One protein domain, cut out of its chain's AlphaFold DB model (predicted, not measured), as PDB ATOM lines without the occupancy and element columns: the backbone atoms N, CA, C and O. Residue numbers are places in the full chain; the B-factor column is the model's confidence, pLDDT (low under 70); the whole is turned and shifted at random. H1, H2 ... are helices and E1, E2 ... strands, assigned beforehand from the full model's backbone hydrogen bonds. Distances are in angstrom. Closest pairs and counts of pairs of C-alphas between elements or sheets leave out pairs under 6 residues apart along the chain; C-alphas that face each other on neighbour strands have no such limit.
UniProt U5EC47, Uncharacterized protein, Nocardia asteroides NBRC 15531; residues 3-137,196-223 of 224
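Overview. This is residues 3 to 137 and 196 to 223 of the 224 residues of an uncharacterized protein of Nocardia asteroides NBRC 15531 (UniProt U5EC47). A three-stranded sheet, E5 E6 E7, with helix H5 beside E7 makes one end of the domain, and the helical hairpin H2 and H3 makes the other. The strand hairpin E3 and E4 lies in the middle, and the hairpin E1 and E2 with H1 packed on it makes a further part at one side. Residues 94 to 104 stand free on the way from H3 to H4, which packs on H6. The printed part has 163 residues, in the order E1 E2 E3 E4 H1 H2 H3 H4 E5 E6 E7 H5 H6; the class is mixed, helices and strands, and the larger sheet is antiparallel. The whole is compact, with a radius of gyration of the C-alphas of 17.3 A and spans of 51 by 38 by 21 A.

Along the chain. E5 is residues 117 to 124, 20.5 A long, and bends by 51 degrees at residue 121. E6 is residues 127 to 135, 26.6 A, and E7 residues 196 to 200. H5 is residues 205 to 212, and H6 residues 216 to 222, ending at C-alpha 222 (-57.382, 33.275, -14.778). E3 is residues 24 to 29 and E4 residues 33 to 39, 19.1 A. E1, residues 7 to 12, begins at C-alpha 7 (-26.658, 44.162, -6.952); E2 is residues 15 to 20, and H1 residues 44 to 51. H2 is residues 66 to 80, 20.9 A, H3 residues 86 to 99, 20.0 A, and H4 residues 104 to 108.

Arrangement. In the hairpin E5 and E6, N 120 and O 131 are 2.8 A apart; between E6 and E7, N 134 and O 197 are 2.8 A apart, both within hydrogen-bond range. H5 is on this sheet at a height of 6.7 A, only just over none of its strands, with 2 C-alphas falling on E7; the closest C-alphas, of Thr 199 and Asn 208, are 5.3 A apart. H6 only grazes the sheet with residues 217 to 218. H5 and H6, a helical hairpin, touch at Leu 212 and Thr 218, whose C-alphas, the closest, are 5.2 A apart; they run opposite ways at a shallow tilt of 34 degrees, only just short of steep. H4 touches H6, the closest C-alphas being those of Val 108 and Leu 217, 5.9 A. The closest C-alphas of E3 and E6, those of Tyr 29 and Ala 132, are 6.2 A apart. In the hairpin E3 and E4, N 27 and O 35 are 2.9 A apart; residues 38 to 39 of E4 also pair antiparallel with residues 61 to 62. In the hairpin E1 and E2, N 10 and O 17 are 2.9 A apart, and the closest C-alphas of E1 and H1, Val 10 and Ala 45, are 5.1 A apart. H2 and H3 only just touch, with 3 pairs of C-alphas within 8 A, made by residues 75 to 79 of H2 and 86 to 89 of H3 alone; the closest are Ile 79 and Leu 86, 6.6 A, at a shallow tilt of 26 degrees, opposite ways. Every O i to N i+4 pair is within hydrogen-bond range in H2, H3 and H5, against 2 of 4 in H1, 2 of 3 in H6 and 0 of 1 in H4, where 2 of 2 O i to N i+3 pairs are.

Size, cuts and confidence. The C-alphas farthest apart, of Leu 83 and Asp 125, are 52.1 A apart. Residues 138 to 195 are not printed, and C-alphas 137 and 196 are 7.1 A apart across the cut. Of the links printed whole, H1 to H2 is long. The pLDDT is under 70 in residues 100 to 111 and 216 to 223.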
ATOM      1  N   GLN A   3     -33.490  49.225  -5.633       90.62
ATOM      2  CA  GLN A   3     -34.168  47.950  -5.895       90.62
ATOM      3  C   GLN A   3     -33.946  47.389  -7.314       90.62
ATOM      4  O   GLN A   3     -34.178  46.208  -7.540       90.62
ATOM      5  N   ILE A   4     -33.510  48.229  -8.261       91.75
ATOM      6  CA  ILE A   4     -33.327  47.868  -9.675       91.75
ATOM      7  C   ILE A   4     -31.905  48.105 -10.190       91.75
ATOM      8  O   ILE A   4     -31.673  47.931 -11.380       91.75
ATOM      9  N   SER A   5     -30.966  48.552  -9.353       89.38
ATOM     10  CA  SER A   5     -29.614  48.950  -9.787       89.38
ATOM     11  C   SER A   5     -28.532  48.142  -9.090       89.38
ATOM     12  O   SER A   5     -28.722  47.713  -7.957       89.38
ATOM     13  N   GLY A   6     -27.411  47.934  -9.785       92.12
ATOM     14  CA  GLY A   6     -26.286  47.149  -9.292       92.12
ATOM     15  C   GLY A   6     -26.690  45.735  -8.875       92.12
ATOM     16  O   GLY A   6     -27.290  44.986  -9.663       92.12
ATOM     17  N   GLU A   7     -26.336  45.409  -7.634       95.62
ATOM     18  CA  GLU A   7     -26.658  44.162  -6.952       95.62
ATOM     19  C   GLU A   7     -27.647  44.407  -5.807       95.62
ATOM     20  O   GLU A   7     -27.691  45.487  -5.210       95.62
ATOM     21  N   ILE A   8     -28.464  43.396  -5.539       96.62
ATOM     22  CA  ILE A   8     -29.472  43.363  -4.492       96.62
ATOM     23  C   ILE A   8     -29.240  42.150  -3.591       96.62
ATOM     24  O   ILE A   8     -28.842  41.083  -4.077       96.62
ATOM     25  N   PRO A   9     -29.563  42.273  -2.298       96.44
ATOM     26  CA  PRO A   9     -29.412  41.170  -1.383       96.44
ATOM     27  C   PRO A   9     -30.550  40.168  -1.601       96.44
ATOM     28  O   PRO A   9     -31.724  40.535  -1.670       96.44
ATOM     29  N   VAL A  10     -30.195  38.893  -1.690       96.69
ATOM     30  CA  VAL A  10     -31.130  37.765  -1.735       96.69
ATOM     31  C   VAL A  10     -30.646  36.653  -0.814       96.69
ATOM     32  O   VAL A  10     -29.490  36.650  -0.386       96.69
ATOM     33  N   THR A  11     -31.503  35.670  -0.557       97.06
ATOM     34  CA  THR A  11     -31.096  34.442   0.133       97.06
ATOM     35  C   THR A  11     -31.003  33.291  -0.857       97.06
ATOM     36  O   THR A  11     -31.923  33.063  -1.647       97.06
ATOM     37  N   ARG A  12     -29.880  32.571  -0.826       95.81
ATOM     38  CA  ARG A  12     -29.572  31.390  -1.646       95.81
ATOM     39  C   ARG A  12     -28.854  30.375  -0.774       95.81
ATOM     40  O   ARG A  12     -27.939  30.742  -0.054       95.81
ATOM     41  N   ASP A  13     -29.260  29.114  -0.846       94.44
ATOM     42  CA  ASP A  13     -28.681  28.031  -0.047       94.44
ATOM     43  C   ASP A  13     -28.584  28.331   1.460       94.44
ATOM     44  O   ASP A  13     -27.672  27.880   2.142       94.44
ATOM     45  N   GLY A  14     -29.552  29.088   1.985       92.94
ATOM     46  CA  GLY A  14     -29.615  29.497   3.391       92.94
ATOM     47  C   GLY A  14     -28.664  30.637   3.764       92.94
ATOM     48  O   GLY A  14     -28.629  31.033   4.925       92.94
ATOM     49  N   VAL A  15     -27.912  31.192   2.810       94.12
ATOM     50  CA  VAL A  15     -26.997  32.314   3.041       94.12
ATOM     51  C   VAL A  15     -27.423  33.557   2.272       94.12
ATOM     52  O   VAL A  15     -27.963  33.491   1.162       94.12
ATOM     53  N   ARG A  16     -27.155  34.723   2.862       95.12
ATOM     54  CA  ARG A  16     -27.344  36.004   2.184       95.12
ATOM     55  C   ARG A  16     -26.242  36.197   1.143       95.12
ATOM     56  O   ARG A  16     -25.061  36.071   1.451       95.12
ATOM     57  N   THR A  17     -26.634  36.556  -0.071       95.94
ATOM     58  CA  THR A  17     -25.723  36.833  -1.183       95.94
ATOM     59  C   THR A  17     -26.204  38.047  -1.974       95.94
ATOM     60  O   THR A  17     -27.404  38.315  -2.038       95.94
ATOM     61  N   GLU A  18     -25.274  38.797  -2.554       96.88
ATOM     62  CA  GLU A  18     -25.580  39.908  -3.455       96.88
ATOM     63  C   GLU A  18     -25.696  39.370  -4.887       96.88
ATOM     64  O   GLU A  18     -24.909  38.527  -5.327       96.88
ATOM     65  N   ARG A  19     -26.733  39.797  -5.608       96.56
ATOM     66  CA  ARG A  19     -27.049  39.313  -6.957       96.56
ATOM     67  C   ARG A  19     -27.457  40.453  -7.864       96.56
ATOM     68  O   ARG A  19     -28.096  41.381  -7.379       96.56
ATOM     69  N   PRO A  20     -27.171  40.398  -9.175       96.00
ATOM     70  CA  PRO A  20     -27.618  41.443 -10.080       96.00
ATOM     71  C   PRO A  20     -29.128  41.695  -9.962       96.00
ATOM     72  O   PRO A  20     -29.944  40.771  -9.957       96.00
ATOM     73  N   ALA A  21     -29.513  42.966  -9.876       96.19
ATOM     74  CA  ALA A  21     -30.918  43.337  -9.967       96.19
ATOM     75  C   ALA A  21     -31.472  43.014 -11.365       96.19
ATOM     76  O   ALA A  21     -30.748  43.089 -12.363       96.19
ATOM     77  N   LEU A  22     -32.774  42.734 -11.449       95.50
ATOM     78  CA  LEU A  22     -33.485  42.405 -12.685       95.50
ATOM     79  C   LEU A  22     -32.992  41.120 -13.384       95.50
ATOM     80  O   LEU A  22     -33.101  40.993 -14.606       95.50
ATOM     81  N   GLU A  23     -32.485  40.138 -12.636       95.56
ATOM     82  CA  GLU A  23     -32.277  38.780 -13.155       95.56
ATOM     83  C   GLU A  23     -33.620  38.151 -13.531       95.56
ATOM     84  O   GLU A  23     -34.626  38.356 -12.859       95.56
ATOM     85  N   ARG A  24     -33.671  37.375 -14.615       94.75
ATOM     86  CA  ARG A  24     -34.899  36.695 -15.047       94.75
ATOM     87  C   ARG A  24     -35.198  35.490 -14.157       94.75
ATOM     88  O   ARG A  24     -34.357  34.604 -14.046       94.75
ATOM     89  N   LEU A  25     -36.423  35.405 -13.637       93.50
ATOM     90  CA  LEU A  25     -36.925  34.232 -12.915       93.50
ATOM     91  C   LEU A  25     -38.134  33.633 -13.630       93.50
ATOM     92  O   LEU A  25     -39.019  34.355 -14.094       93.50
ATOM     93  N   ARG A  26     -38.155  32.304 -13.717       93.88
ATOM     94  CA  ARG A  26     -39.325  31.524 -14.125       93.88
ATOM     95  C   ARG A  26     -40.107  31.165 -12.864       93.88
ATOM     96  O   ARG A  26     -39.506  30.712 -11.896       93.88
ATOM     97  N   LEU A  27     -41.412  31.402 -12.881       93.25
ATOM     98  CA  LEU A  27     -42.290  31.240 -11.728       93.25
ATOM     99  C   LEU A  27     -43.384  30.244 -12.091       93.25
ATOM    100  O   LEU A  27     -44.199  30.534 -12.962       93.25
ATOM    101  N   ASP A  28     -43.392  29.081 -11.448       93.31
ATOM    102  CA  ASP A  28     -44.440  28.081 -11.642       93.31
ATOM    103  C   ASP A  28     -45.537  28.297 -10.594       93.31
ATOM    104  O   ASP A  28     -45.348  28.046  -9.405       93.31
ATOM    105  N   TYR A  29     -46.681  28.805 -11.047       94.75
ATOM    106  CA  TYR A  29     -47.826  29.161 -10.220       94.75
ATOM    107  C   TYR A  29     -48.921  28.091 -10.374       94.75
ATOM    108  O   TYR A  29     -49.511  27.964 -11.455       94.75
ATOM    109  N   PRO A  30     -49.248  27.310  -9.327       95.00
ATOM    110  CA  PRO A  30     -50.308  26.308  -9.402       95.00
ATOM    111  C   PRO A  30     -51.649  26.921  -9.832       95.00
ATOM    112  O   PRO A  30     -52.096  27.909  -9.263       95.00
ATOM    113  N   GLY A  31     -52.293  26.362 -10.855       91.88
ATOM    114  CA  GLY A  31     -53.558  26.875 -11.400       91.88
ATOM    115  C   GLY A  31     -53.422  27.926 -12.510       91.88
ATOM    116  O   GLY A  31     -54.282  27.965 -13.381       91.88
ATOM    117  N   LEU A  32     -52.334  28.705 -12.558       89.94
ATOM    118  CA  LEU A  32     -52.094  29.695 -13.631       89.94
ATOM    119  C   LEU A  32     -51.043  29.229 -14.652       89.94
ATOM    120  O   LEU A  32     -51.058  29.650 -15.810       89.94
ATOM    121  N   GLY A  33     -50.175  28.297 -14.254       90.06
ATOM    122  CA  GLY A  33     -49.063  27.813 -15.061       90.06
ATOM    123  C   GLY A  33     -47.807  28.644 -14.825       90.06
ATOM    124  O   GLY A  33     -47.561  29.127 -13.723       90.06
ATOM    125  N   THR A  34     -46.975  28.783 -15.852       90.69
ATOM    126  CA  THR A  34     -45.685  29.453 -15.706       90.69
ATOM    127  C   THR A  34     -45.751  30.923 -16.110       90.69
ATOM    128  O   THR A  34     -46.081  31.239 -17.251       90.69
ATOM    129  N   GLY A  35     -45.306  31.804 -15.214       88.94
ATOM    130  CA  GLY A  35     -45.009  33.207 -15.491       88.94
ATOM    131  C   GLY A  35     -43.512  33.540 -15.465       88.94
ATOM    132  O   GLY A  35     -42.647  32.713 -15.161       88.94
ATOM    133  N   VAL A  36     -43.189  34.790 -15.800       89.81
ATOM    134  CA  VAL A  36     -41.818  35.314 -15.782       89.81
ATOM    135  C   VAL A  36     -41.776  36.580 -14.941       89.81
ATOM    136  O   VAL A  36     -42.498  37.530 -15.222       89.81
ATOM    137  N   GLY A  37     -40.876  36.598 -13.963       91.56
ATOM    138  CA  GLY A  37     -40.550  37.775 -13.168       91.56
ATOM    139  C   GLY A  37     -39.114  38.249 -13.387       91.56
ATOM    140  O   GLY A  37     -38.314  37.650 -14.128       91.56
ATOM    141  N   ARG A  38     -38.782  39.351 -12.723       94.25
ATOM    142  CA  ARG A  38     -37.427  39.894 -12.611       94.25
ATOM    143  C   ARG A  38     -37.071  40.068 -11.137       94.25
ATOM    144  O   ARG A  38     -37.932  40.501 -10.378       94.25
ATOM    145  N   SER A  39     -35.844  39.732 -10.729       95.94
ATOM    146  CA  SER A  39     -35.401  39.941  -9.345       95.94
ATOM    147  C   SER A  39     -35.481  41.424  -8.995       95.94
ATOM    148  O   SER A  39     -35.145  42.290  -9.810       95.94
ATOM    149  N   PHE A  40     -35.945  41.719  -7.790       94.50
ATOM    150  CA  PHE A  40     -36.185  43.079  -7.342       94.50
ATOM    151  C   PHE A  40     -35.764  43.213  -5.884       94.50
ATOM    152  O   PHE A  40     -36.097  42.368  -5.057       94.50
ATOM    153  N   GLY A  41     -34.999  44.256  -5.567       95.25
ATOM    154  CA  GLY A  41     -34.530  44.470  -4.202       95.25
ATOM    155  C   GLY A  41     -35.702  44.794  -3.278       95.25
ATOM    156  O   GLY A  41     -36.406  45.783  -3.489       95.25
ATOM    157  N   HIS A  42     -35.904  43.979  -2.248       94.62
ATOM    158  CA  HIS A  42     -36.962  44.176  -1.260       94.62
ATOM    159  C   HIS A  42     -36.589  43.464   0.057       94.62
ATOM    160  O   HIS A  42     -35.877  42.454   0.005       94.62
ATOM    161  N   PRO A  43     -36.995  43.985   1.232       94.06
ATOM    162  CA  PRO A  43     -36.652  43.413   2.536       94.06
ATOM    163  C   PRO A  43     -37.002  41.932   2.736       94.06
ATOM    164  O   PRO A  43     -36.255  41.254   3.436       94.06
ATOM    165  N   GLU A  44     -38.055  41.393   2.114       95.38
ATOM    166  CA  GLU A  44     -38.540  40.024   2.385       95.38
ATOM    167  C   GLU A  44     -37.523  38.956   1.989       95.38
ATOM    168  O   GLU A  44     -37.461  37.895   2.606       95.38
ATOM    169  N   ALA A  45     -36.659  39.246   1.011       95.31
ATOM    170  CA  ALA A  45     -35.564  38.352   0.645       95.31
ATOM    171  C   ALA A  45     -34.555  38.132   1.796       95.31
ATOM    172  O   ALA A  45     -33.747  37.201   1.737       95.31
ATOM    173  N   ILE A  46     -34.609  38.983   2.826       94.06
ATOM    174  CA  ILE A  46     -33.749  38.986   4.011       94.06
ATOM    175  C   ILE A  46     -34.531  38.670   5.280       94.06
ATOM    176  O   ILE A  46     -34.006  37.960   6.131       94.06
ATOM    177  N   THR A  47     -35.767  39.154   5.417       95.69
ATOM    178  CA  THR A  47     -36.564  38.941   6.634       95.69
ATOM    179  C   THR A  47     -37.233  37.566   6.672       95.69
ATOM    180  O   THR A  47     -37.191  36.916   7.717       95.69
ATOM    181  N   LEU A  48     -37.729  37.042   5.541       96.06
ATOM    182  CA  LEU A  48     -38.380  35.724   5.510       96.06
ATOM    183  C   LEU A  48     -37.459  34.579   5.973       96.06
ATOM    184  O   LEU A  48     -37.912  33.755   6.763       96.06
ATOM    185  N   PRO A  49     -36.175  34.497   5.573       95.19
ATOM    186  CA  PRO A  49     -35.264  33.476   6.100       95.19
ATOM    187  C   PRO A  49     -35.058  33.533   7.619       95.19
ATOM    188  O   PRO A  49     -34.743  32.515   8.227       95.19
ATOM    189  N   LEU A  50     -35.232  34.707   8.240       92.62
ATOM    190  CA  LEU A  50     -35.151  34.856   9.696       92.62
ATOM    191  C   LEU A  50     -36.419  34.325  10.377       92.62
ATOM    192  O   LEU A  50     -36.332  33.712  11.437       92.62
ATOM    193  N   ALA A  51     -37.584  34.542   9.761       93.88
ATOM    194  CA  ALA A  51     -38.871  34.054  10.254       93.88
ATOM    195  C   ALA A  51     -39.080  32.549  10.001       93.88
ATOM    196  O   ALA A  51     -39.752  31.870  10.775       93.88
ATOM    197  N   PHE A  52     -38.480  32.017   8.935       94.44
ATOM    198  CA  PHE A  52     -38.617  30.630   8.502       94.44
ATOM    199  C   PHE A  52     -37.232  29.966   8.412       94.44
ATOM    200  O   PHE A  52     -36.659  29.911   7.325       94.44
ATOM    201  N   PRO A  53     -36.692  29.397   9.511       88.94
ATOM    202  CA  PRO A  53     -35.319  28.872   9.552       88.94
ATOM    203  C   PRO A  53     -35.006  27.758   8.539       88.94
ATOM    204  O   PRO A  53     -33.849  27.525   8.205       88.94
ATOM    205  N   GLY A  54     -36.027  27.052   8.041       93.31
ATOM    206  CA  GLY A  54     -35.881  26.049   6.979       93.31
ATOM    207  C   GLY A  54     -35.812  26.629   5.559       93.31
ATOM    208  O   GLY A  54     -35.595  25.881   4.604       93.31
ATOM    209  N   LEU A  55     -36.018  27.939   5.388       95.88
ATOM    210  CA  LEU A  55     -36.057  28.595   4.087       95.88
ATOM    211  C   LEU A  55     -34.644  28.749   3.522       95.88
ATOM    212  O   LEU A  55     -33.817  29.509   4.020       95.88
ATOM    213  N   ARG A  56     -34.375  28.047   2.421       96.12
ATOM    214  CA  ARG A  56     -33.063  28.082   1.760       96.12
ATOM    215  C   ARG A  56     -32.937  29.155   0.689       96.12
ATOM    216  O   ARG A  56     -31.821  29.510   0.326       96.12
ATOM    217  N   ALA A  57     -34.043  29.656   0.151       96.75
ATOM    218  CA  ALA A  57     -34.013  30.666  -0.895       96.75
ATOM    219  C   ALA A  57     -35.164  31.655  -0.734       96.75
ATOM    220  O   ALA A  57     -36.300  31.252  -0.502       96.75
ATOM    221  N   ALA A  58     -34.862  32.940  -0.899       97.19
ATOM    222  CA  ALA A  58     -35.846  34.014  -0.870       97.19
ATOM    223  C   ALA A  58     -35.439  35.094  -1.874       97.19
ATOM    224  O   ALA A  58     -34.286  35.533  -1.913       97.19
ATOM    225  N   THR A  59     -36.366  35.492  -2.739       96.69
ATOM    226  CA  THR A  59     -36.151  36.527  -3.754       96.69
ATOM    227  C   THR A  59     -37.478  37.204  -4.040       96.69
ATOM    228  O   THR A  59     -38.437  36.538  -4.425       96.69
ATOM    229  N   SER A  60     -37.514  38.522  -3.892       95.94
ATOM    230  CA  SER A  60     -38.662  39.320  -4.307       95.94
ATOM    231  C   SER A  60     -38.603  39.556  -5.815       95.94
ATOM    232  O   SER A  60     -37.524  39.665  -6.413       95.94
ATOM    233  N   VAL A  61     -39.773  39.591  -6.444       93.69
ATOM    234  CA  VAL A  61     -39.901  39.683  -7.897       93.69
ATOM    235  C   VAL A  61     -40.791  40.847  -8.286       93.69
ATOM    236  O   VAL A  61     -41.772  41.144  -7.615       93.69
ATOM    237  N   VAL A  62     -40.463  41.469  -9.411       90.31
ATOM    238  CA  VAL A  62     -41.377  42.348 -10.134       90.31
ATOM    239  C   VAL A  62     -41.868  41.620 -11.382       90.31
ATOM    240  O   VAL A  62     -41.081  41.004 -12.113       90.31
ATOM    241  N   VAL A  63     -43.176  41.674 -11.615       88.19
ATOM    242  CA  VAL A  63     -43.823  41.229 -12.851       88.19
ATOM    243  C   VAL A  63     -44.302  42.482 -13.567       88.19
ATOM    244  O   VAL A  63     -44.954  43.329 -12.969       88.19
ATOM    245  N   ALA A  64     -43.917  42.628 -14.828       83.31
ATOM    246  CA  ALA A  64     -44.242  43.800 -15.619       83.31
ATOM    247  C   ALA A  64     -44.346  43.419 -17.096       83.31
ATOM    248  O   ALA A  64     -43.756  42.429 -17.543       83.31
ATOM    249  N   ASP A  65     -45.071  44.226 -17.863       82.62
ATOM    250  CA  ASP A  65     -45.141  44.082 -19.310       82.62
ATOM    251  C   ASP A  65     -43.781  44.374 -19.982       82.62
ATOM    252  O   ASP A  65     -42.787  44.770 -19.352       82.62
ATOM    253  N   ARG A  66     -43.694  44.121 -21.294       84.81
ATOM    254  CA  ARG A  66     -42.436  44.289 -22.040       84.81
ATOM    255  C   ARG A  66     -41.942  45.747 -22.046       84.81
ATOM    256  O   ARG A  66     -40.754  45.929 -21.767       84.81
ATOM    257  N   PRO A  67     -42.784  46.765 -22.330       85.00
ATOM    258  CA  PRO A  67     -42.377  48.168 -22.261       85.00
ATOM    259  C   PRO A  67     -41.834  48.573 -20.890       85.00
ATOM    260  O   PRO A  67     -40.737  49.128 -20.812       85.00
ATOM    261  N   THR A  68     -42.535  48.234 -19.805       84.31
ATOM    262  CA  THR A  68     -42.094  48.575 -18.447       84.31
ATOM    263  C   THR A  68     -40.793  47.861 -18.105       84.31
ATOM    264  O   THR A  68     -39.856  48.481 -17.607       84.31
ATOM    265  N   THR A  69     -40.667  46.578 -18.455       87.75
ATOM    266  CA  THR A  69     -39.418  45.823 -18.268       87.75
ATOM    267  C   THR A  69     -38.243  46.478 -19.006       87.75
ATOM    268  O   THR A  69     -37.157  46.616 -18.440       87.75
ATOM    269  N   ALA A  70     -38.444  46.921 -20.250       89.81
ATOM    270  CA  ALA A  70     -37.418  47.624 -21.019       89.81
ATOM    271  C   ALA A  70     -37.032  48.963 -20.369       89.81
ATOM    272  O   ALA A  70     -35.841  49.264 -20.252       89.81
ATOM    273  N   ALA A  71     -38.013  49.727 -19.882       88.75
ATOM    274  CA  ALA A  71     -37.778  50.979 -19.169       88.75
ATOM    275  C   ALA A  71     -36.966  50.768 -17.878       88.75
ATOM    276  O   ALA A  71     -36.013  51.508 -17.625       88.75
ATOM    277  N   LEU A  72     -37.272  49.722 -17.099       90.31
ATOM    278  CA  LEU A  72     -36.513  49.358 -15.896       90.31
ATOM    279  C   LEU A  72     -35.053  49.015 -16.222       90.31
ATOM    280  O   LEU A  72     -34.144  49.491 -15.541       90.31
ATOM    281  N   HIS A  73     -34.810  48.240 -17.285       92.88
ATOM    282  CA  HIS A  73     -33.450  47.922 -17.728       92.88
ATOM    283  C   HIS A  73     -32.688  49.154 -18.231       92.88
ATOM    284  O   HIS A  73     -31.503  49.295 -17.924       92.88
ATOM    285  N   ALA A  74     -33.349  50.060 -18.957       92.50
ATOM    286  CA  ALA A  74     -32.746  51.318 -19.387       92.50
ATOM    287  C   ALA A  74     -32.350  52.185 -18.181       92.50
ATOM    288  O   ALA A  74     -31.214  52.659 -18.108       92.50
ATOM    289  N   LEU A  75     -33.237  52.323 -17.188       92.06
ATOM    290  CA  LEU A  75     -32.930  53.034 -15.946       92.06
ATOM    291  C   LEU A  75     -31.745  52.398 -15.214       92.06
ATOM    292  O   LEU A  75     -30.784  53.101 -14.897       92.06
ATOM    293  N   ARG A  76     -31.771  51.074 -15.005       93.06
ATOM    294  CA  ARG A  76     -30.657  50.322 -14.409       93.06
ATOM    295  C   ARG A  76     -29.344  50.633 -15.117       93.06
ATOM    296  O   ARG A  76     -28.387  51.042 -14.476       93.06
ATOM    297  N   TRP A  77     -29.323  50.517 -16.443       94.06
ATOM    298  CA  TRP A  77     -28.135  50.775 -17.251       94.06
ATOM    299  C   TRP A  77     -27.593  52.199 -17.065       94.06
ATOM    300  O   TRP A  77     -26.384  52.381 -16.921       94.06
ATOM    301  N   THR A  78     -28.468  53.213 -17.015       94.19
ATOM    302  CA  THR A  78     -28.036  54.604 -16.780       94.19
ATOM    303  C   THR A  78     -27.464  54.819 -15.380       94.19
ATOM    304  O   THR A  78     -26.506  55.578 -15.227       94.19
ATOM    305  N   ILE A  79     -28.016  54.146 -14.366       93.19
ATOM    306  CA  ILE A  79     -27.543  54.224 -12.980       93.19
ATOM    307  C   ILE A  79     -26.198  53.506 -12.841       93.19
ATOM    308  O   ILE A  79     -25.249  54.081 -12.310       93.19
ATOM    309  N   ASP A  80     -26.092  52.287 -13.369       92.44
ATOM    310  CA  ASP A  80     -24.892  51.452 -13.268       92.44
ATOM    311  C   ASP A  80     -23.693  52.107 -13.976       92.44
ATOM    312  O   ASP A  80     -22.560  52.028 -13.504       92.44
ATOM    313  N   ARG A  81     -23.942  52.843 -15.070       93.25
ATOM    314  CA  ARG A  81     -22.927  53.654 -15.768       93.25
ATOM    315  C   ARG A  81     -22.674  55.025 -15.140       93.25
ATOM    316  O   ARG A  81     -21.919  55.815 -15.701       93.25
ATOM    317  N   ARG A  82     -23.305  55.328 -14.001       92.31
ATOM    318  CA  ARG A  82     -23.234  56.623 -13.300       92.31
ATOM    319  C   ARG A  82     -23.660  57.823 -14.159       92.31
ATOM    320  O   ARG A  82     -23.312  58.957 -13.843       92.31
ATOM    321  N   LEU A  83     -24.442  57.590 -15.217       93.44
ATOM    322  CA  LEU A  83     -25.032  58.650 -16.044       93.44
ATOM    323  C   LEU A  83     -26.163  59.358 -15.290       93.44
ATOM    324  O   LEU A  83     -26.361  60.563 -15.437       93.44
ATOM    325  N   LEU A  84     -26.877  58.614 -14.442       91.44
ATOM    326  CA  LEU A  84     -27.842  59.148 -13.489       91.44
ATOM    327  C   LEU A  84     -27.464  58.733 -12.069       91.44
ATOM    328  O   LEU A  84     -27.156  57.574 -11.801       91.44
ATOM    329  N   THR A  85     -27.545  59.677 -11.133       92.31
ATOM    330  CA  THR A  85     -27.529  59.337  -9.707       92.31
ATOM    331  C   THR A  85     -28.850  58.678  -9.319       92.31
ATOM    332  O   THR A  85     -29.878  58.913  -9.961       92.31
ATOM    333  N   LEU A  86     -28.847  57.899  -8.233       89.44
ATOM    334  CA  LEU A  86     -30.056  57.253  -7.708       89.44
ATOM    335  C   LEU A  86     -31.204  58.253  -7.504       89.44
ATOM    336  O   LEU A  86     -32.331  57.974  -7.905       89.44
ATOM    337  N   ASP A  87     -30.909  59.435  -6.960       90.81
ATOM    338  CA  ASP A  87     -31.921  60.461  -6.687       90.81
ATOM    339  C   ASP A  87     -32.472  61.095  -7.964       90.81
ATOM    340  O   ASP A  87     -33.666  61.382  -8.060       90.81
ATOM    341  N   ARG A  88     -31.617  61.320  -8.973       91.25
ATOM    342  CA  ARG A  88     -32.060  61.843 -10.273       91.25
ATOM    343  C   ARG A  88     -32.930  60.821 -10.994       91.25
ATOM    344  O   ARG A  88     -33.989  61.194 -11.491       91.25
ATOM    345  N   ALA A  89     -32.524  59.552 -10.992       89.56
ATOM    346  CA  ALA A  89     -33.323  58.467 -11.548       89.56
ATOM    347  C   ALA A  89     -34.671  58.329 -10.821       89.56
ATOM    348  O   ALA A  89     -35.701  58.185 -11.474       89.56
ATOM    349  N   ALA A  90     -34.694  58.464  -9.490       88.38
ATOM    350  CA  ALA A  90     -35.927  58.419  -8.706       88.38
ATOM    351  C   ALA A  90     -36.876  59.569  -9.063       88.38
ATOM    352  O   ALA A  90     -38.063  59.345  -9.291       88.38
ATOM    353  N   ARG A  91     -36.354  60.798  -9.172       89.06
ATOM    354  CA  ARG A  91     -37.149  61.965  -9.585       89.06
ATOM    355  C   ARG A  91     -37.691  61.826 -11.003       89.06
ATOM    356  O   ARG A  91     -38.828  62.225 -11.246       89.06
ATOM    357  N   LEU A  92     -36.895  61.277 -11.920       86.81
ATOM    358  CA  LEU A  92     -37.328  61.009 -13.288       86.81
ATOM    359  C   LEU A  92     -38.458  59.978 -13.302       86.81
ATOM    360  O   LEU A  92     -39.508  60.265 -13.867       86.81
ATOM    361  N   ALA A  93     -38.279  58.841 -12.625       84.00
ATOM    362  CA  ALA A  93     -39.302  57.804 -12.511       84.00
ATOM    363  C   ALA A  93     -40.610  58.362 -11.929       84.00
ATOM    364  O   ALA A  93     -41.657  58.224 -12.550       84.00
ATOM    365  N   ALA A  94     -40.540  59.107 -10.822       84.06
ATOM    366  CA  ALA A  94     -41.715  59.721 -10.203       84.06
ATOM    367  C   ALA A  94     -42.390  60.775 -11.102       84.06
ATOM    368  O   ALA A  94     -43.594  60.999 -11.027       84.06
ATOM    369  N   ARG A  95     -41.624  61.488 -11.940       84.62
ATOM    370  CA  ARG A  95     -42.194  62.424 -12.919       84.62
ATOM    371  C   ARG A  95     -42.897  61.681 -14.051       84.62
ATOM    372  O   ARG A  95     -43.964  62.126 -14.452       84.62
ATOM    373  N   VAL A  96     -42.319  60.585 -14.537       80.06
ATOM    374  CA  VAL A  96     -42.936  59.734 -15.563       80.06
ATOM    375  C   VAL A  96     -44.228  59.122 -15.035       80.06
ATOM    376  O   VAL A  96     -45.249  59.275 -15.686       80.06
ATOM    377  N   GLU A  97     -44.215  58.545 -13.835       76.12
ATOM    378  CA  GLU A  97     -45.403  57.965 -13.191       76.12
ATOM    379  C   GLU A  97     -46.539  58.986 -13.027       76.12
ATOM    380  O   GLU A  97     -47.698  58.671 -13.252       76.12
ATOM    381  N   ARG A  98     -46.226  60.248 -12.705       75.94
ATOM    382  CA  ARG A  98     -47.244  61.312 -12.637       75.94
ATOM    383  C   ARG A  98     -47.836  61.697 -13.992       75.94
ATOM    384  O   ARG A  98     -48.971  62.153 -14.041       75.94
ATOM    385  N   LEU A  99     -47.051  61.598 -15.063       72.75
ATOM    386  CA  LEU A  99     -47.479  61.961 -16.420       72.75
ATOM    387  C   LEU A  99     -48.186  60.802 -17.130       72.75
ATOM    388  O   LEU A  99     -49.035  61.031 -17.983       72.75
ATOM    389  N   LEU A 100     -47.812  59.576 -16.779       66.00
ATOM    390  CA  LEU A 100     -48.332  58.319 -17.293       66.00
ATOM    391  C   LEU A 100     -48.644  57.428 -16.084       66.00
ATOM    392  O   LEU A 100     -47.859  56.525 -15.778       66.00
ATOM    393  N   PRO A 101     -49.732  57.719 -15.346       61.22
ATOM    394  CA  PRO A 101     -50.129  56.886 -14.222       61.22
ATOM    395  C   PRO A 101     -50.336  55.452 -14.701       61.22
ATOM    396  O   PRO A 101     -50.829  55.226 -15.808       61.22
ATOM    397  N   ALA A 102     -49.921  54.492 -13.872       61.59
ATOM    398  CA  ALA A 102     -50.117  53.081 -14.166       61.59
ATOM    399  C   ALA A 102     -51.601  52.835 -14.453       61.59
ATOM    400  O   ALA A 102     -52.461  53.215 -13.657       61.59
ATOM    401  N   ASP A 103     -51.890  52.231 -15.604       62.03
ATOM    402  CA  ASP A 103     -53.251  51.866 -15.964       62.03
ATOM    403  C   ASP A 103     -53.748  50.823 -14.952       62.03
ATOM    404  O   ASP A 103     -53.136  49.754 -14.854       62.03
ATOM    405  N   PRO A 104     -54.830  51.084 -14.198       58.47
ATOM    406  CA  PRO A 104     -55.390  50.111 -13.271       58.47
ATOM    407  C   PRO A 104     -55.733  48.772 -13.932       58.47
ATOM    408  O   PRO A 104     -55.715  47.744 -13.259       58.47
ATOM    409  N   ALA A 105     -55.979  48.751 -15.247       57.16
ATOM    410  CA  ALA A 105     -56.188  47.522 -16.004       57.16
ATOM    411  C   ALA A 105     -54.956  46.600 -16.000       57.16
ATOM    412  O   ALA A 105     -55.103  45.393 -16.168       57.16
ATOM    413  N   THR A 106     -53.748  47.115 -15.740       58.41
ATOM    414  CA  THR A 106     -52.535  46.288 -15.580       58.41
ATOM    415  C   THR A 106     -52.549  45.433 -14.313       58.41
ATOM    416  O   THR A 106     -51.954  44.358 -14.319       58.41
ATOM    417  N   LEU A 107     -53.287  45.833 -13.267       52.94
ATOM    418  CA  LEU A 107     -53.535  44.984 -12.088       52.94
ATOM    419  C   LEU A 107     -54.428  43.778 -12.426       52.94
ATOM    420  O   LEU A 107     -54.545  42.842 -11.640       52.94
ATOM    421  N   VAL A 108     -55.069  43.827 -13.591       51.94
ATOM    422  CA  VAL A 108     -56.180  42.974 -14.007       51.94
ATOM    423  C   VAL A 108     -55.903  42.337 -15.379       51.94
ATOM    424  O   VAL A 108     -56.766  41.675 -15.952       51.94
ATOM    425  N   ALA A 109     -54.698  42.523 -15.929       54.41
ATOM    426  CA  ALA A 109     -54.351  42.051 -17.262       54.41
ATOM    427  C   ALA A 109     -54.500  40.522 -17.341       54.41
ATOM    428  O   ALA A 109     -53.814  39.773 -16.640       54.41
ATOM    429  N   ALA A 110     -55.415  40.080 -18.204       47.75
ATOM    430  CA  ALA A 110     -55.749  38.675 -18.383       47.75
ATOM    431  C   ALA A 110     -54.537  37.847 -18.844       47.75
ATOM    432  O   ALA A 110     -53.728  38.302 -19.658       47.75
ATOM    433  N   GLY A 111     -54.404  36.626 -18.314       53.97
ATOM    434  CA  GLY A 111     -53.370  35.666 -18.719       53.97
ATOM    435  C   GLY A 111     -51.981  35.854 -18.088       53.97
ATOM    436  O   GLY A 111     -51.008  35.282 -18.586       53.97
ATOM    437  N   GLY A 112     -51.868  36.643 -17.013       75.44
ATOM    438  CA  GLY A 112     -50.620  36.913 -16.287       75.44
ATOM    439  C   GLY A 112     -50.466  36.184 -14.944       75.44
ATOM    440  O   GLY A 112     -51.201  35.262 -14.605       75.44
ATOM    441  N   LEU A 113     -49.475  36.616 -14.160       85.62
ATOM    442  CA  LEU A 113     -49.435  36.346 -12.719       85.62
ATOM    443  C   LEU A 113     -50.280  37.407 -11.995       85.62
ATOM    444  O   LEU A 113     -50.435  38.502 -12.538       85.62
ATOM    445  N   PRO A 114     -50.789  37.131 -10.782       86.88
ATOM    446  CA  PRO A 114     -51.503  38.137 -10.003       86.88
ATOM    447  C   PRO A 114     -50.616  39.369  -9.741       86.88
ATOM    448  O   PRO A 114     -49.391  39.239  -9.704       86.88
ATOM    449  N   PRO A 115     -51.193  40.562  -9.522       78.75
ATOM    450  CA  PRO A 115     -50.416  41.783  -9.298       78.75
ATOM    451  C   PRO A 115     -49.602  41.756  -7.996       78.75
ATOM    452  O   PRO A 115     -48.506  42.309  -7.937       78.75
ATOM    453  N   LEU A 116     -50.118  41.092  -6.959       88.81
ATOM    454  CA  LEU A 116     -49.449  40.877  -5.677       88.81
ATOM    455  C   LEU A 116     -49.646  39.421  -5.266       88.81
ATOM    456  O   LEU A 116     -50.777  38.952  -5.130       88.81
ATOM    457  N   PHE A 117     -48.546  38.696  -5.094       93.62
ATOM    458  CA  PHE A 117     -48.573  37.279  -4.757       93.62
ATOM    459  C   PHE A 117     -47.283  36.833  -4.068       93.62
ATOM    460  O   PHE A 117     -46.244  37.487  -4.162       93.62
ATOM    461  N   ALA A 118     -47.350  35.667  -3.437       96.12
ATOM    462  CA  ALA A 118     -46.204  34.918  -2.946       96.12
ATOM    463  C   ALA A 118     -46.261  33.480  -3.477       96.12
ATOM    464  O   ALA A 118     -47.341  32.901  -3.598       96.12
ATOM    465  N   ILE A 119     -45.098  32.899  -3.783       97.44
ATOM    466  CA  ILE A 119     -44.955  31.479  -4.132       97.44
ATOM    467  C   ILE A 119     -43.998  30.845  -3.128       97.44
ATOM    468  O   ILE A 119     -42.861  31.289  -2.984       97.44
ATOM    469  N   ALA A 120     -44.452  29.779  -2.478       97.38
ATOM    470  CA  ALA A 120     -43.643  28.931  -1.622       97.38
ATOM    471  C   ALA A 120     -43.437  27.575  -2.302       97.38
ATOM    472  O   ALA A 120     -44.394  26.937  -2.747       97.38
ATOM    473  N   THR A 121     -42.185  27.127  -2.368       97.50
ATOM    474  CA  THR A 121     -41.810  25.799  -2.872       97.50
ATOM    475  C   THR A 121     -41.077  25.037  -1.780       97.50
ATOM    476  O   THR A 121     -40.326  25.625  -1.001       97.50
ATOM    477  N   GLY A 122     -41.308  23.734  -1.697       96.94
ATOM    478  CA  GLY A 122     -40.714  22.899  -0.663       96.94
ATOM    479  C   GLY A 122     -41.153  21.450  -0.780       96.94
ATOM    480  O   GLY A 122     -41.408  20.956  -1.878       96.94
ATOM    481  N   LEU A 123     -41.240  20.774   0.364       96.50
ATOM    482  CA  LEU A 123     -41.707  19.396   0.459       96.50
ATOM    483  C   LEU A 123     -43.020  19.333   1.238       96.50
ATOM    484  O   LEU A 123     -43.174  19.995   2.264       96.50
ATOM    485  N   ARG A 124     -43.935  18.488   0.774       95.31
ATOM    486  CA  ARG A 124     -45.139  18.070   1.493       95.31
ATOM    487  C   ARG A 124     -45.189  16.550   1.451       95.31
ATOM    488  O   ARG A 124     -45.118  15.978   0.368       95.31
ATOM    489  N   ASP A 125     -45.274  15.906   2.611       95.19
ATOM    490  CA  ASP A 125     -45.258  14.440   2.737       95.19
ATOM    491  C   ASP A 125     -44.084  13.784   1.974       95.19
ATOM    492  O   ASP A 125     -44.226  12.754   1.323       95.19
ATOM    493  N   GLY A 126     -42.912  14.433   2.004       95.88
ATOM    494  CA  GLY A 126     -41.695  13.982   1.315       95.88
ATOM    495  C   GLY A 126     -41.648  14.248  -0.196       95.88
ATOM    496  O   GLY A 126     -40.604  14.034  -0.806       95.88
ATOM    497  N   ALA A 127     -42.724  14.756  -0.803       96.75
ATOM    498  CA  ALA A 127     -42.794  15.053  -2.233       96.75
ATOM    499  C   ALA A 127     -42.653  16.560  -2.525       96.75
ATOM    500  O   ALA A 127     -43.101  17.379  -1.716       96.75
ATOM    501  N   PRO A 128     -42.077  16.958  -3.679       97.31
ATOM    502  CA  PRO A 128     -42.046  18.354  -4.110       97.31
ATOM    503  C   PRO A 128     -43.444  18.974  -4.159       97.31
ATOM    504  O   PRO A 128     -44.376  18.409  -4.732       97.31
ATOM    505  N   ALA A 129     -43.577  20.157  -3.572       97.56
ATOM    506  CA  ALA A 129     -44.847  20.843  -3.427       97.56
ATOM    507  C   ALA A 129     -44.687  22.352  -3.615       97.56
ATOM    508  O   ALA A 129     -43.706  22.949  -3.165       97.56
ATOM    509  N   THR A 130     -45.691  22.965  -4.241       98.12
ATOM    510  CA  THR A 130     -45.764  24.410  -4.460       98.12
ATOM    511  C   THR A 130     -47.111  24.927  -3.986       98.12
ATOM    512  O   THR A 130     -48.151  24.379  -4.359       98.12
ATOM    513  N   ALA A 131     -47.102  25.996  -3.200       97.88
ATOM    514  CA  ALA A 131     -48.280  26.785  -2.870       97.88
ATOM    515  C   ALA A 131     -48.072  28.216  -3.360       97.88
ATOM    516  O   ALA A 131     -46.967  28.750  -3.268       97.88
ATOM    517  N   ALA A 132     -49.125  28.835  -3.875       97.38
ATOM    518  CA  ALA A 132     -49.099  30.232  -4.269       97.38
ATOM    519  C   ALA A 132     -50.320  30.951  -3.711       97.38
ATOM    520  O   ALA A 132     -51.427  30.423  -3.781       97.38
ATOM    521  N   THR A 133     -50.109  32.143  -3.168       96.06
ATOM    522  CA  THR A 133     -51.165  32.970  -2.588       96.06
ATOM    523  C   THR A 133     -51.161  34.331  -3.261       96.06
ATOM    524  O   THR A 133     -50.126  34.993  -3.290       96.06
ATOM    525  N   ALA A 134     -52.308  34.747  -3.786       93.69
ATOM    526  CA  ALA A 134     -52.534  36.069  -4.353       93.69
ATOM    527  C   ALA A 134     -53.300  36.951  -3.368       93.69
ATOM    528  O   ALA A 134     -54.187  36.461  -2.664       93.69
ATOM    529  N   LEU A 135     -53.002  38.251  -3.364       91.75
ATOM    530  CA  LEU A 135     -53.907  39.245  -2.798       91.75
ATOM    531  C   LEU A 135     -55.074  39.434  -3.772       91.75
ATOM    532  O   LEU A 135     -54.871  39.753  -4.941       91.75
ATOM    533  N   SER A 136     -56.290  39.231  -3.282       91.00
ATOM    534  CA  SER A 136     -57.501  39.181  -4.108       91.00
ATOM    535  C   SER A 136     -58.353  40.439  -4.016       91.00
ATOM    536  O   SER A 136     -59.306  40.579  -4.783       91.00
ATOM    537  N   GLN A 137     -58.035  41.317  -3.066       90.56
ATOM    538  CA  GLN A 137     -58.784  42.519  -2.722       90.56
ATOM    539  C   GLN A 137     -57.801  43.651  -2.448       90.56
ATOM    540  O   GLN A 137     -56.754  43.428  -1.839       90.56
ATOM    541  N   THR A 196     -57.513  36.882   0.262       94.69
ATOM    542  CA  THR A 196     -56.463  36.157  -0.447       94.69
ATOM    543  C   THR A 196     -57.019  34.904  -1.098       94.69
ATOM    544  O   THR A 196     -58.027  34.351  -0.666       94.69
ATOM    545  N   VAL A 197     -56.344  34.439  -2.142       94.62
ATOM    546  CA  VAL A 197     -56.645  33.170  -2.808       94.62
ATOM    547  C   VAL A 197     -55.380  32.339  -2.836       94.62
ATOM    548  O   VAL A 197     -54.342  32.818  -3.281       94.62
ATOM    549  N   THR A 198     -55.469  31.087  -2.384       95.75
ATOM    550  CA  THR A 198     -54.334  30.158  -2.371       95.75
ATOM    551  C   THR A 198     -54.581  28.964  -3.282       95.75
ATOM    552  O   THR A 198     -55.560  28.238  -3.104       95.75
ATOM    553  N   THR A 199     -53.652  28.712  -4.199       97.00
ATOM    554  CA  THR A 199     -53.612  27.531  -5.067       97.00
ATOM    555  C   THR A 199     -52.419  26.649  -4.726       97.00
ATOM    556  O   THR A 199     -51.427  27.090  -4.137       97.00
ATOM    557  N   ARG A 200     -52.521  25.357  -5.047       97.69
ATOM    558  CA  ARG A 200     -51.546  24.346  -4.614       97.69
ATOM    559  C   ARG A 200     -51.280  23.331  -5.711       97.69
ATOM    560  O   ARG A 200     -52.195  22.941  -6.432       97.69
ATOM    561  N   SER A 201     -50.042  22.856  -5.811       97.19
ATOM    562  CA  SER A 201     -49.656  21.830  -6.789       97.19
ATOM    563  C   SER A 201     -50.297  20.468  -6.514       97.19
ATOM    564  O   SER A 201     -50.424  19.663  -7.428       97.19
ATOM    565  N   TRP A 202     -50.708  20.213  -5.269       95.94
ATOM    566  CA  TRP A 202     -51.409  18.994  -4.855       95.94
ATOM    567  C   TRP A 202     -52.936  19.150  -4.824       95.94
ATOM    568  O   TRP A 202     -53.645  18.211  -4.469       95.94
ATOM    569  N   SER A 203     -53.455  20.329  -5.170       95.12
ATOM    570  CA  SER A 203     -54.882  20.519  -5.421       95.12
ATOM    571  C   SER A 203     -55.193  20.175  -6.877       95.12
ATOM    572  O   SER A 203     -54.402  20.472  -7.773       95.12
ATOM    573  N   GLY A 204     -56.351  19.554  -7.119       91.81
ATOM    574  CA  GLY A 204     -56.805  19.249  -8.476       91.81
ATOM    575  C   GLY A 204     -56.986  20.518  -9.329       91.81
ATOM    576  O   GLY A 204     -57.216  21.596  -8.770       91.81
ATOM    577  N   PRO A 205     -56.915  20.418 -10.672       90.88
ATOM    578  CA  PRO A 205     -57.077  21.566 -11.567       90.88
ATOM    579  C   PRO A 205     -58.375  22.344 -11.331       90.88
ATOM    580  O   PRO A 205     -58.345  23.568 -11.276       90.88
ATOM    581  N   GLU A 206     -59.486  21.636 -11.117       92.31
ATOM    582  CA  GLU A 206     -60.793  22.234 -10.827       92.31
ATOM    583  C   GLU A 206     -60.780  23.022  -9.513       92.31
ATOM    584  O   GLU A 206     -61.165  24.183  -9.495       92.31
ATOM    585  N   ALA A 207     -60.229  22.450  -8.439       93.50
ATOM    586  CA  ALA A 207     -60.127  23.134  -7.150       93.50
ATOM    587  C   ALA A 207     -59.291  24.423  -7.239       93.50
ATOM    588  O   ALA A 207     -59.657  25.445  -6.660       93.50
ATOM    589  N   ASN A 208     -58.184  24.395  -7.989       93.81
ATOM    590  CA  ASN A 208     -57.381  25.593  -8.233       93.81
ATOM    591  C   ASN A 208     -58.135  26.621  -9.094       93.81
ATOM    592  O   ASN A 208     -58.047  27.814  -8.813       93.81
ATOM    593  N   ALA A 209     -58.887  26.182 -10.107       88.25
ATOM    594  CA  ALA A 209     -59.703  27.066 -10.937       88.25
ATOM    595  C   ALA A 209     -60.814  27.742 -10.118       88.25
ATOM    596  O   ALA A 209     -60.960  28.959 -10.187       88.25
ATOM    597  N   THR A 210     -61.526  26.986  -9.275       89.00
ATOM    598  CA  THR A 210     -62.545  27.517  -8.359       89.00
ATOM    599  C   THR A 210     -61.958  28.533  -7.383       89.00
ATOM    600  O   THR A 210     -62.564  29.573  -7.135       89.00
ATOM    601  N   ALA A 211     -60.766  28.262  -6.843       88.00
ATOM    602  CA  ALA A 211     -60.087  29.197  -5.954       88.00
ATOM    603  C   ALA A 211     -59.767  30.516  -6.678       88.00
ATOM    604  O   ALA A 211     -60.050  31.590  -6.153       88.00
ATOM    605  N   LEU A 212     -59.232  30.442  -7.900       86.50
ATOM    606  CA  LEU A 212     -58.895  31.614  -8.713       86.50
ATOM    607  C   LEU A 212     -60.122  32.375  -9.228       86.50
ATOM    608  O   LEU A 212     -60.020  33.567  -9.474       86.50
ATOM    609  N   SER A 213     -61.281  31.734  -9.371       82.06
ATOM    610  CA  SER A 213     -62.512  32.418  -9.785       82.06
ATOM    611  C   SER A 213     -63.243  33.123  -8.635       82.06
ATOM    612  O   SER A 213     -64.251  33.783  -8.871       82.06
ATOM    613  N   ALA A 214     -62.778  32.977  -7.389       76.19
ATOM    614  CA  ALA A 214     -63.482  33.464  -6.200       76.19
ATOM    615  C   ALA A 214     -63.414  34.992  -5.996       76.19
ATOM    616  O   ALA A 214     -64.170  35.538  -5.195       76.19
ATOM    617  N   SER A 215     -62.533  35.700  -6.707       72.00
ATOM    618  CA  SER A 215     -62.465  37.167  -6.713       72.00
ATOM    619  C   SER A 215     -62.362  37.674  -8.144       72.00
ATOM    620  O   SER A 215     -61.690  37.058  -8.962       72.00
ATOM    621  N   LEU A 216     -62.962  38.830  -8.441       64.06
ATOM    622  CA  LEU A 216     -62.887  39.459  -9.764       64.06
ATOM    623  C   LEU A 216     -61.435  39.661 -10.231       64.06
ATOM    624  O   LEU A 216     -61.115  39.399 -11.385       64.06
ATOM    625  N   LEU A 217     -60.548  40.078  -9.326       68.75
ATOM    626  CA  LEU A 217     -59.144  40.348  -9.636       68.75
ATOM    627  C   LEU A 217     -58.384  39.062  -9.985       68.75
ATOM    628  O   LEU A 217     -57.579  39.042 -10.910       68.75
ATOM    629  N   THR A 218     -58.683  37.966  -9.291       59.56
ATOM    630  CA  THR A 218     -58.075  36.654  -9.578       59.56
ATOM    631  C   THR A 218     -58.729  35.956 -10.774       59.56
ATOM    632  O   THR A 218     -58.033  35.326 -11.570       59.56
ATOM    633  N   ALA A 219     -60.032  36.156 -10.975       58.19
ATOM    634  CA  ALA A 219     -60.799  35.613 -12.088       58.19
ATOM    635  C   ALA A 219     -60.380  36.240 -13.421       58.19
ATOM    636  O   ALA A 219     -60.236  35.529 -14.411       58.19
ATOM    637  N   LEU A 220     -60.134  37.553 -13.445       61.53
ATOM    638  CA  LEU A 220     -59.666  38.251 -14.643       61.53
ATOM    639  C   LEU A 220     -58.253  37.813 -15.040       61.53
ATOM    640  O   LEU A 220     -57.983  37.668 -16.226       61.53
ATOM    641  N   VAL A 221     -57.391  37.489 -14.072       59.56
ATOM    642  CA  VAL A 221     -56.075  36.880 -14.335       59.56
ATOM    643  C   VAL A 221     -56.208  35.453 -14.889       59.56
ATOM    644  O   VAL A 221     -55.456  35.071 -15.786       59.56
ATOM    645  N   ALA A 222     -57.159  34.665 -14.375       57.94
ATOM    646  CA  ALA A 222     -57.382  33.275 -14.778       57.94
ATOM    647  C   ALA A 222     -58.134  33.112 -16.114       57.94
ATOM    648  O   ALA A 222     -58.044  32.047 -16.729       57.94
ATOM    649  N   ALA A 223     -58.855  34.140 -16.568       58.38
ATOM    650  CA  ALA A 223     -59.506  34.163 -17.871       58.38
ATOM    651  C   ALA A 223     -58.442  34.117 -18.984       58.38
ATOM    652  O   ALA A 223     -57.594  35.005 -19.086       58.38
TER     653      ALA A 223